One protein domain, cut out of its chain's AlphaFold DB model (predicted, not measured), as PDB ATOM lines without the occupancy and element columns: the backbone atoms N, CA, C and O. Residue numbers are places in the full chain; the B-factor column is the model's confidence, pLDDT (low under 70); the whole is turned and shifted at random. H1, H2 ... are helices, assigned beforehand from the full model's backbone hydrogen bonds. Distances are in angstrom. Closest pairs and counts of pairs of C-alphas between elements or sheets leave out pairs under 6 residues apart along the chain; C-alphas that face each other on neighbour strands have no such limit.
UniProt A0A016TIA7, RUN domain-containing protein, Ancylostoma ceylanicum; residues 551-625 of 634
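Overview. This is residues 551 to 625 of the 634 residues of the protein "RUN domain-containing protein" of Ancylostoma ceylanicum (UniProt A0A016TIA7). A small head of three helices, H1, H2 and H3, is followed by a long helix, H4, whose residues 611 to 625 stick out as an arm. The printed part has 75 residues, with four named helices in the order H1, H2, H3, H4 that hold 56 of them and no named strand; its class is all helix, and the whole is loose, with a radius of gyration of the C-alphas of 15.5 A and spans of 47 by 22 by 19 A.

Along the chain. H1, residues 551 to 559, begins at C-alpha 551 (-38.252, -12.567, 38.463). H2 is residues 562 to 574, 18.6 A long; H3, residues 582 to 593. H4, residues 604 to 625, 32.7 A long, ends at C-alpha 625 (-72.729, 9.487, 62.208).

Arrangement. H1 and H2, a helical hairpin, only just touch, with 3 pairs of C-alphas within 8 A, the closest those of Cys 556 and Leu 564 at 5.9 A; H2 does so with residues 564 to 568 alone. They run opposite ways at a shallow tilt of 25 degrees. H3 is close but not clearly touching to H1, the closest C-alphas, of Trp 553 and Leu 585, being 7.9 A apart. H4 is apart from H1, H2 and H3. Every O i to N i+4 pair is within hydrogen-bond range in H1 and H2, 6 of 8 in H3 and 16 of 18 in H4.

Size, cuts and confidence. The printed part has no cut and no long link. Residues 603 to 611, 614 and 617 to 625 have pLDDT under 70.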
ATOM      1  N   GLU A 551     -39.623 -12.082  38.286       88.69
ATOM      2  CA  GLU A 551     -38.252 -12.567  38.463       88.69
ATOM      3  C   GLU A 551     -37.344 -11.466  39.016       88.69
ATOM      4  O   GLU A 551     -36.653 -11.666  40.026       88.69
ATOM      5  N   PHE A 552     -37.407 -10.277  38.416       90.44
ATOM      6  CA  PHE A 552     -36.686  -9.101  38.874       90.44
ATOM      7  C   PHE A 552     -37.156  -8.671  40.265       90.44
ATOM      8  O   PHE A 552     -36.333  -8.428  41.148       90.44
ATOM      9  N   TRP A 553     -38.467  -8.668  40.526       91.06
ATOM     10  CA  TRP A 553     -38.982  -8.343  41.856       91.06
ATOM     11  C   TRP A 553     -38.501  -9.327  42.931       91.06
ATOM     12  O   TRP A 553     -38.095  -8.916  44.023       91.06
ATOM     13  N   LYS A 554     -38.464 -10.629  42.625       89.50
ATOM     14  CA  LYS A 554     -37.925 -11.649  43.537       89.50
ATOM     15  C   LYS A 554     -36.437 -11.423  43.818       89.50
ATOM     16  O   LYS A 554     -36.010 -11.546  44.967       89.50
ATOM     17  N   LYS A 555     -35.663 -11.032  42.801       90.06
ATOM     18  CA  LYS A 555     -34.252 -10.638  42.931       90.06
ATOM     19  C   LYS A 555     -34.087  -9.407  43.835       90.06
ATOM     20  O   LYS A 555     -33.261  -9.438  44.750       90.06
ATOM     21  N   CYS A 556     -34.907  -8.370  43.643       89.69
ATOM     22  CA  CYS A 556     -34.923  -7.168  44.483       89.69
ATOM     23  C   CYS A 556     -35.168  -7.508  45.958       89.69
ATOM     24  O   CYS A 556     -34.434  -7.044  46.829       89.69
ATOM     25  N   ARG A 557     -36.160  -8.359  46.253       89.81
ATOM     26  CA  ARG A 557     -36.498  -8.715  47.641       89.81
ATOM     27  C   ARG A 557     -35.498  -9.666  48.303       89.81
ATOM     28  O   ARG A 557     -35.391  -9.637  49.527       89.81
ATOM     29  N   ALA A 558     -34.761 -10.464  47.531       86.75
ATOM     30  CA  ALA A 558     -33.730 -11.358  48.056       86.75
ATOM     31  C   ALA A 558     -32.442 -10.619  48.460       86.75
ATOM     32  O   ALA A 558     -31.875 -10.922  49.505       86.75
ATOM     33  N   MET A 559     -31.985  -9.657  47.649       86.69
ATOM     34  CA  MET A 559     -30.703  -8.971  47.877       86.69
ATOM     35  C   MET A 559     -30.835  -7.600  48.557       86.69
ATOM     36  O   MET A 559     -29.930  -7.214  49.289       86.69
ATOM     37  N   LYS A 560     -31.949  -6.877  48.349       88.25
ATOM     38  CA  LYS A 560     -32.279  -5.583  48.989       88.25
ATOM     39  C   LYS A 560     -31.162  -4.521  48.926       88.25
ATOM     40  O   LYS A 560     -31.013  -3.722  49.849       88.25
ATOM     41  N   THR A 561     -30.363  -4.507  47.859       88.75
ATOM     42  CA  THR A 561     -29.253  -3.552  47.705       88.75
ATOM     43  C   THR A 561     -29.743  -2.215  47.125       88.75
ATOM     44  O   THR A 561     -30.756  -2.207  46.414       88.75
ATOM     45  N   PRO A 562     -29.069  -1.083  47.412       85.00
ATOM     46  CA  PRO A 562     -29.474   0.235  46.911       85.00
ATOM     47  C   PRO A 562     -29.356   0.363  45.383       85.00
ATOM     48  O   PRO A 562     -30.113   1.112  44.772       85.00
ATOM     49  N   GLU A 563     -28.478  -0.407  44.737       85.62
ATOM     50  CA  GLU A 563     -28.354  -0.431  43.272       85.62
ATOM     51  C   GLU A 563     -29.615  -1.020  42.621       85.62
ATOM     52  O   GLU A 563     -30.097  -0.521  41.608       85.62
ATOM     53  N   LEU A 564     -30.201  -2.049  43.246       88.31
ATOM     54  CA  LEU A 564     -31.457  -2.649  42.791       88.31
ATOM     55  C   LEU A 564     -32.667  -1.752  43.071       88.31
ATOM     56  O   LEU A 564     -33.669  -1.874  42.372       88.31
ATOM     57  N   GLU A 565     -32.595  -0.875  44.077       88.81
ATOM     58  CA  GLU A 565     -33.621   0.145  44.331       88.81
ATOM     59  C   GLU A 565     -33.641   1.180  43.201       88.81
ATOM     60  O   GLU A 565     -34.703   1.520  42.680       88.81
ATOM     61  N   GLU A 566     -32.463   1.646  42.784       85.25
ATOM     62  CA  GLU A 566     -32.324   2.593  41.680       85.25
ATOM     63  C   GLU A 566     -32.748   1.975  40.343       85.25
ATOM     64  O   GLU A 566     -33.528   2.583  39.605       85.25
ATOM     65  N   GLU A 567     -32.328   0.736  40.069       87.25
ATOM     66  CA  GLU A 567     -32.759  -0.009  38.883       87.25
ATOM     67  C   GLU A 567     -34.279  -0.247  38.888       87.25
ATOM     68  O   GLU A 567     -34.942  -0.061  37.868       87.25
ATOM     69  N   PHE A 568     -34.868  -0.582  40.041       89.25
ATOM     70  CA  PHE A 568     -36.316  -0.726  40.190       89.25
ATOM     71  C   PHE A 568     -37.062   0.572  39.866       89.25
ATOM     72  O   PHE A 568     -37.997   0.552  39.062       89.25
ATOM     73  N   LEU A 569     -36.646   1.707  40.436       87.38
ATOM     74  CA  LEU A 569     -37.265   3.007  40.155       87.38
ATOM     75  C   LEU A 569     -37.163   3.370  38.667       87.38
ATOM     76  O   LEU A 569     -38.116   3.904  38.098       87.38
ATOM     77  N   LEU A 570     -36.039   3.041  38.026       85.50
ATOM     78  CA  LEU A 570     -35.799   3.328  36.614       85.50
ATOM     79  C   LEU A 570     -36.681   2.473  35.692       85.50
ATOM     80  O   LEU A 570     -37.325   3.010  34.787       85.50
ATOM     81  N   ARG A 571     -36.795   1.167  35.964       87.56
ATOM     82  CA  ARG A 571     -37.699   0.258  35.236       87.56
ATOM     83  C   ARG A 571     -39.168   0.666  35.396       87.56
ATOM     84  O   ARG A 571     -39.907   0.706  34.411       87.56
ATOM     85  N   VAL A 572     -39.588   1.052  36.608       86.88
ATOM     86  CA  VAL A 572     -40.949   1.562  36.870       86.88
ATOM     87  C   VAL A 572     -41.225   2.859  36.108       86.88
ATOM     88  O   VAL A 572     -42.326   3.026  35.589       86.88
ATOM     89  N   TYR A 573     -40.248   3.766  36.030       82.31
ATOM     90  CA  TYR A 573     -40.393   5.037  35.323       82.31
ATOM     91  C   TYR A 573     -40.524   4.858  33.801       82.31
ATOM     92  O   TYR A 573     -41.385   5.489  33.191       82.31
ATOM     93  N   TRP A 574     -39.709   3.985  33.195       80.00
ATOM     94  CA  TRP A 574     -39.655   3.824  31.735       80.00
ATOM     95  C   TRP A 574     -40.652   2.814  31.157       80.00
ATOM     96  O   TRP A 574     -41.254   3.091  30.119       80.00
ATOM     97  N   LYS A 575     -40.825   1.645  31.787       82.50
ATOM     98  CA  LYS A 575     -41.690   0.557  31.279       82.50
ATOM     99  C   LYS A 575     -42.831   0.190  32.226       82.50
ATOM    100  O   LYS A 575     -43.825  -0.383  31.793       82.50
ATOM    101  N   GLY A 576     -42.730   0.554  33.503       85.62
ATOM    102  CA  GLY A 576     -43.742   0.248  34.509       85.62
ATOM    103  C   GLY A 576     -43.603  -1.149  35.120       85.62
ATOM    104  O   GLY A 576     -42.581  -1.821  35.001       85.62
ATOM    105  N   ILE A 577     -44.652  -1.559  35.839       86.56
ATOM    106  CA  ILE A 577     -44.760  -2.886  36.461       86.56
ATOM    107  C   ILE A 577     -45.667  -3.740  35.583       86.56
ATOM    108  O   ILE A 577     -46.885  -3.487  35.529       86.56
ATOM    109  N   GLU A 578     -45.063  -4.724  34.925       81.19
ATOM    110  CA  GLU A 578     -45.688  -5.600  33.941       81.19
ATOM    111  C   GLU A 578     -45.097  -7.009  34.072       81.19
ATOM    112  O   GLU A 578     -43.908  -7.229  33.880       81.19
ATOM    113  N   GLY A 579     -45.954  -7.951  34.455       79.81
ATOM    114  CA  GLY A 579     -45.610  -9.350  34.692       79.81
ATOM    115  C   GLY A 579     -46.829 -10.250  34.508       79.81
ATOM    116  O   GLY A 579     -47.950  -9.771  34.274       79.81
ATOM    117  N   THR A 580     -46.638 -11.558  34.649       77.81
ATOM    118  CA  THR A 580     -47.714 -12.559  34.507       77.81
ATOM    119  C   THR A 580     -48.874 -12.340  35.486       77.81
ATOM    120  O   THR A 580     -50.035 -12.536  35.123       77.81
ATOM    121  N   SER A 581     -48.597 -11.852  36.698       83.00
ATOM    122  CA  SER A 581     -49.578 -11.456  37.715       83.00
ATOM    123  C   SER A 581     -49.388  -9.992  38.119       83.00
ATOM    124  O   SER A 581     -49.227  -9.630  39.288       83.00
ATOM    125  N   THR A 582     -49.477  -9.108  37.124       82.88
ATOM    126  CA  THR A 582     -49.285  -7.654  37.265       82.88
ATOM    127  C   THR A 582     -50.020  -7.032  38.469       82.88
ATOM    128  O   THR A 582     -49.499  -6.136  39.135       82.88
ATOM    129  N   LYS A 583     -51.243  -7.485  38.781       79.06
ATOM    130  CA  LYS A 583     -52.033  -6.945  39.902       79.06
ATOM    131  C   LYS A 583     -51.421  -7.283  41.265       79.06
ATOM    132  O   LYS A 583     -51.387  -6.417  42.138       79.06
ATOM    133  N   GLU A 584     -50.949  -8.514  41.444       81.31
ATOM    134  CA  GLU A 584     -50.340  -8.945  42.704       81.31
ATOM    135  C   GLU A 584     -48.944  -8.340  42.862       81.31
ATOM    136  O   GLU A 584     -48.593  -7.857  43.938       81.31
ATOM    137  N   LEU A 585     -48.196  -8.243  41.763       84.44
ATOM    138  CA  LEU A 585     -46.886  -7.605  41.737       84.44
ATOM    139  C   LEU A 585     -46.962  -6.127  42.158       84.44
ATOM    140  O   LEU A 585     -46.224  -5.681  43.037       84.44
ATOM    141  N   ARG A 586     -47.934  -5.372  41.625       84.12
ATOM    142  CA  ARG A 586     -48.181  -3.977  42.037       84.12
ATOM    143  C   ARG A 586     -48.532  -3.858  43.513       84.12
ATOM    144  O   ARG A 586     -48.070  -2.924  44.162       84.12
ATOM    145  N   ARG A 587     -49.317  -4.793  44.055       82.75
ATOM    146  CA  ARG A 587     -49.697  -4.803  45.476       82.75
ATOM    147  C   ARG A 587     -48.480  -4.947  46.393       82.75
ATOM    148  O   ARG A 587     -48.471  -4.358  47.469       82.75
ATOM    149  N   GLN A 588     -47.461  -5.683  45.957       83.38
ATOM    150  CA  GLN A 588     -46.212  -5.852  46.700       83.38
ATOM    151  C   GLN A 588     -45.240  -4.679  46.508       83.38
ATOM    152  O   GLN A 588     -44.570  -4.291  47.460       83.38
ATOM    153  N   ALA A 589     -45.182  -4.099  45.307       85.31
ATOM    154  CA  ALA A 589     -44.204  -3.070  44.945       85.31
ATOM    155  C   ALA A 589     -44.623  -1.630  45.301       85.31
ATOM    156  O   ALA A 589     -43.792  -0.818  45.710       85.31
ATOM    157  N   TRP A 590     -45.914  -1.294  45.204       84.31
ATOM    158  CA  TRP A 590     -46.435   0.048  45.517       84.31
ATOM    159  C   TRP A 590     -46.109   0.578  46.918       84.31
ATOM    160  O   TRP A 590     -45.820   1.769  47.030       84.31
ATOM    161  N   PRO A 591     -46.131  -0.232  47.989       81.75
ATOM    162  CA  PRO A 591     -45.778   0.251  49.319       81.75
ATOM    163  C   PRO A 591     -44.365   0.852  49.402       81.75
ATOM    164  O   PRO A 591     -44.152   1.796  50.161       81.75
ATOM    165  N   TYR A 592     -43.427   0.360  48.588       81.81
ATOM    166  CA  TYR A 592     -42.064   0.891  48.488       81.81
ATOM    167  C   TYR A 592     -42.012   2.168  47.641       81.81
ATOM    168  O   TYR A 592     -41.399   3.148  48.055       81.81
ATOM    169  N   LEU A 593     -42.747   2.219  46.522       80.12
ATOM    170  CA  LEU A 593     -42.872   3.431  45.690       80.12
ATOM    171  C   LEU A 593     -43.497   4.608  46.450       80.12
ATOM    172  O   LEU A 593     -43.096   5.754  46.281       80.12
ATOM    173  N   LEU A 594     -44.464   4.321  47.325       76.56
ATOM    174  CA  LEU A 594     -45.108   5.310  48.193       76.56
ATOM    175  C   LEU A 594     -44.270   5.645  49.439       76.56
ATOM    176  O   LEU A 594     -44.730   6.409  50.289       76.56
ATOM    177  N   ARG A 595     -43.069   5.058  49.572       74.00
ATOM    178  CA  ARG A 595     -42.161   5.196  50.722       74.00
ATOM    179  C   ARG A 595     -42.816   4.862  52.069       74.00
ATOM    180  O   ARG A 595     -42.438   5.405  53.106       74.00
ATOM    181  N   LEU A 596     -43.800   3.959  52.067       71.12
ATOM    182  CA  LEU A 596     -44.387   3.415  53.299       71.12
ATOM    183  C   LEU A 596     -43.415   2.458  53.999       71.12
ATOM    184  O   LEU A 596     -43.473   2.301  55.218       71.12
ATOM    185  N   PHE A 597     -42.525   1.848  53.216       77.75
ATOM    186  CA  PHE A 597     -41.457   0.966  53.661       77.75
ATOM    187  C   PHE A 597     -40.137   1.436  53.068       77.75
ATOM    188  O   PHE A 597     -40.096   1.874  51.916       77.75
ATOM    189  N   ARG A 598     -39.063   1.330  53.851       80.00
ATOM    190  CA  ARG A 598     -37.710   1.456  53.301       80.00
ATOM    191  C   ARG A 598     -37.395   0.218  52.464       80.00
ATOM    192  O   ARG A 598     -37.937  -0.851  52.739       80.00
ATOM    193  N   TRP A 599     -36.512   0.340  51.478       84.19
ATOM    194  CA  TRP A 599     -36.154  -0.763  50.579       84.19
ATOM    195  C   TRP A 599     -35.643  -2.021  51.302       84.19
ATOM    196  O   TRP A 599     -35.922  -3.149  50.892       84.19
ATOM    197  N   ASP A 600     -34.964  -1.833  52.434       83.56
ATOM    198  CA  ASP A 600     -34.438  -2.888  53.298       83.56
ATOM    199  C   ASP A 600     -35.502  -3.560  54.192       83.56
ATOM    200  O   ASP A 600     -35.302  -4.679  54.680       83.56
ATOM    201  N   GLU A 601     -36.666  -2.934  54.378       81.06
ATOM    202  CA  GLU A 601     -37.715  -3.407  55.284       81.06
ATOM    203  C   GLU A 601     -38.669  -4.428  54.640       81.06
ATOM    204  O   GLU A 601     -38.985  -4.374  53.447       81.06
ATOM    205  N   ASP A 602     -39.181  -5.359  55.455       77.19
ATOM    206  CA  ASP A 602     -40.248  -6.280  55.045       77.19
ATOM    207  C   ASP A 602     -41.649  -5.751  55.391       77.19
ATOM    208  O   ASP A 602     -41.846  -5.200  56.482       77.19
ATOM    209  N   PRO A 603     -42.646  -5.917  54.497       69.50
ATOM    210  CA  PRO A 603     -43.917  -5.229  54.624       69.50
ATOM    211  C   PRO A 603     -44.952  -5.989  55.461       69.50
ATOM    212  O   PRO A 603     -45.828  -5.365  56.063       69.50
ATOM    213  N   GLU A 604     -44.850  -7.317  55.545       65.38
ATOM    214  CA  GLU A 604     -45.831  -8.193  56.200       65.38
ATOM    215  C   GLU A 604     -46.129  -7.873  57.682       65.38
ATOM    216  O   GLU A 604     -47.308  -7.906  58.052       65.38
ATOM    217  N   PRO A 605     -45.167  -7.465  58.541       64.12
ATOM    218  CA  PRO A 605     -45.503  -7.107  59.920       64.12
ATOM    219  C   PRO A 605     -46.234  -5.756  60.045       64.12
ATOM    220  O   PRO A 605     -47.150  -5.642  60.860       64.12
ATOM    221  N   LYS A 606     -45.901  -4.732  59.239       65.88
ATOM    222  CA  LYS A 606     -46.515  -3.390  59.380       65.88
ATOM    223  C   LYS A 606     -47.779  -3.207  58.538       65.88
ATOM    224  O   LYS A 606     -48.634  -2.404  58.901       65.88
ATOM    225  N   MET A 607     -47.946  -3.947  57.438       66.25
ATOM    226  CA  MET A 607     -49.145  -3.856  56.590       66.25
ATOM    227  C   MET A 607     -50.415  -4.223  57.367       66.25
ATOM    228  O   MET A 607     -51.456  -3.578  57.222       66.25
ATOM    229  N   THR A 608     -50.309  -5.224  58.242       68.06
ATOM    230  CA  THR A 608     -51.389  -5.652  59.137       68.06
ATOM    231  C   THR A 608     -51.722  -4.556  60.153       68.06
ATOM    232  O   THR A 608     -52.889  -4.203  60.302       68.06
ATOM    233  N   GLU A 609     -50.709  -3.921  60.759       69.81
ATOM    234  CA  GLU A 609     -50.888  -2.773  61.665       69.81
ATOM    235  C   GLU A 609     -51.558  -1.581  60.958       69.81
ATOM    236  O   GLU A 609     -52.480  -0.968  61.502       69.81
ATOM    237  N   PHE A 610     -51.130  -1.252  59.734       69.12
ATOM    238  CA  PHE A 610     -51.718  -0.163  58.952       69.12
ATOM    239  C   PHE A 610     -53.171  -0.443  58.573       69.12
ATOM    240  O   PHE A 610     -54.008   0.456  58.653       69.12
ATOM    241  N   THR A 611     -53.482  -1.689  58.214       68.25
ATOM    242  CA  THR A 611     -54.848  -2.109  57.882       68.25
ATOM    243  C   THR A 611     -55.758  -2.037  59.110       68.25
ATOM    244  O   THR A 611     -56.886  -1.554  59.010       68.25
ATOM    245  N   GLU A 612     -55.261  -2.451  60.278       72.38
ATOM    246  CA  GLU A 612     -55.988  -2.384  61.548       72.38
ATOM    247  C   GLU A 612     -56.242  -0.926  61.968       72.38
ATOM    248  O   GLU A 612     -57.373  -0.554  62.280       72.38
ATOM    249  N   LYS A 613     -55.222  -0.059  61.877       70.56
ATOM    250  CA  LYS A 613     -55.355   1.385  62.136       70.56
ATOM    251  C   LYS A 613     -56.324   2.067  61.181       70.56
ATOM    252  O   LYS A 613     -57.135   2.880  61.616       70.56
ATOM    253  N   TYR A 614     -56.266   1.741  59.891       68.50
ATOM    254  CA  TYR A 614     -57.210   2.272  58.911       68.50
ATOM    255  C   TYR A 614     -58.646   1.843  59.243       68.50
ATOM    256  O   TYR A 614     -59.538   2.690  59.282       68.50
ATOM    257  N   ARG A 615     -58.865   0.560  59.578       71.12
ATOM    258  CA  ARG A 615     -60.175   0.062  60.033       71.12
ATOM    259  C   ARG A 615     -60.666   0.774  61.294       71.12
ATOM    260  O   ARG A 615     -61.841   1.118  61.352       71.12
ATOM    261  N   GLN A 616     -59.792   1.049  62.262       70.75
ATOM    262  CA  GLN A 616     -60.154   1.797  63.471       70.75
ATOM    263  C   GLN A 616     -60.566   3.243  63.160       70.75
ATOM    264  O   GLN A 616     -61.581   3.716  63.663       70.75
ATOM    265  N   VAL A 617     -59.828   3.942  62.293       64.31
ATOM    266  CA  VAL A 617     -60.145   5.330  61.911       64.31
ATOM    267  C   VAL A 617     -61.462   5.411  61.133       64.31
ATOM    268  O   VAL A 617     -62.287   6.279  61.413       64.31
ATOM    269  N   VAL A 618     -61.694   4.489  60.194       61.22
ATOM    270  CA  VAL A 618     -62.946   4.431  59.423       61.22
ATOM    271  C   VAL A 618     -64.127   3.997  60.301       61.22
ATOM    272  O   VAL A 618     -65.205   4.576  60.191       61.22
ATOM    273  N   GLY A 619     -63.928   3.050  61.223       58.31
ATOM    274  CA  GLY A 619     -64.950   2.622  62.185       58.31
ATOM    275  C   GLY A 619     -65.368   3.720  63.174       58.31
ATOM    276  O   GLY A 619     -66.543   3.843  63.511       58.31
ATOM    277  N   CYS A 620     -64.439   4.583  63.595       53.84
ATOM    278  CA  CYS A 620     -64.763   5.751  64.421       53.84
ATOM    279  C   CYS A 620     -65.602   6.798  63.667       53.84
ATOM    280  O   CYS A 620     -66.453   7.456  64.269       53.84
ATOM    281  N   LEU A 621     -65.401   6.941  62.353       47.50
ATOM    282  CA  LEU A 621     -66.185   7.858  61.521       47.50
ATOM    283  C   LEU A 621     -67.630   7.366  61.353       47.50
ATOM    284  O   LEU A 621     -68.557   8.159  61.516       47.50
ATOM    285  N   THR A 622     -67.843   6.063  61.153       49.56
ATOM    286  CA  THR A 622     -69.195   5.491  61.003       49.56
ATOM    287  C   THR A 622     -69.998   5.485  62.310       49.56
ATOM    288  O   THR A 622     -71.210   5.695  62.277       49.56
ATOM    289  N   HIS A 623     -69.355   5.340  63.477       47.03
ATOM    290  CA  HIS A 623     -70.039   5.477  64.774       47.03
ATOM    291  C   HIS A 623     -70.385   6.927  65.153       47.03
ATOM    292  O   HIS A 623     -71.368   7.164  65.865       47.03
ATOM    293  N   SER A 624     -69.637   7.912  64.650       41.53
ATOM    294  CA  SER A 624     -69.941   9.332  64.879       41.53
ATOM    295  C   SER A 624     -71.198   9.813  64.129       41.53
ATOM    296  O   SER A 624     -71.933  10.672  64.628       41.53
ATOM    297  N   GLU A 625     -71.515   9.198  62.985       38.66
ATOM    298  CA  GLU A 625     -72.729   9.487  62.208       38.66
ATOM    299  C   GLU A 625     -73.980   8.799  62.786       38.66
ATOM    300  O   GLU A 625     -75.075   9.361  62.733       38.66
TER     301      GLU A 625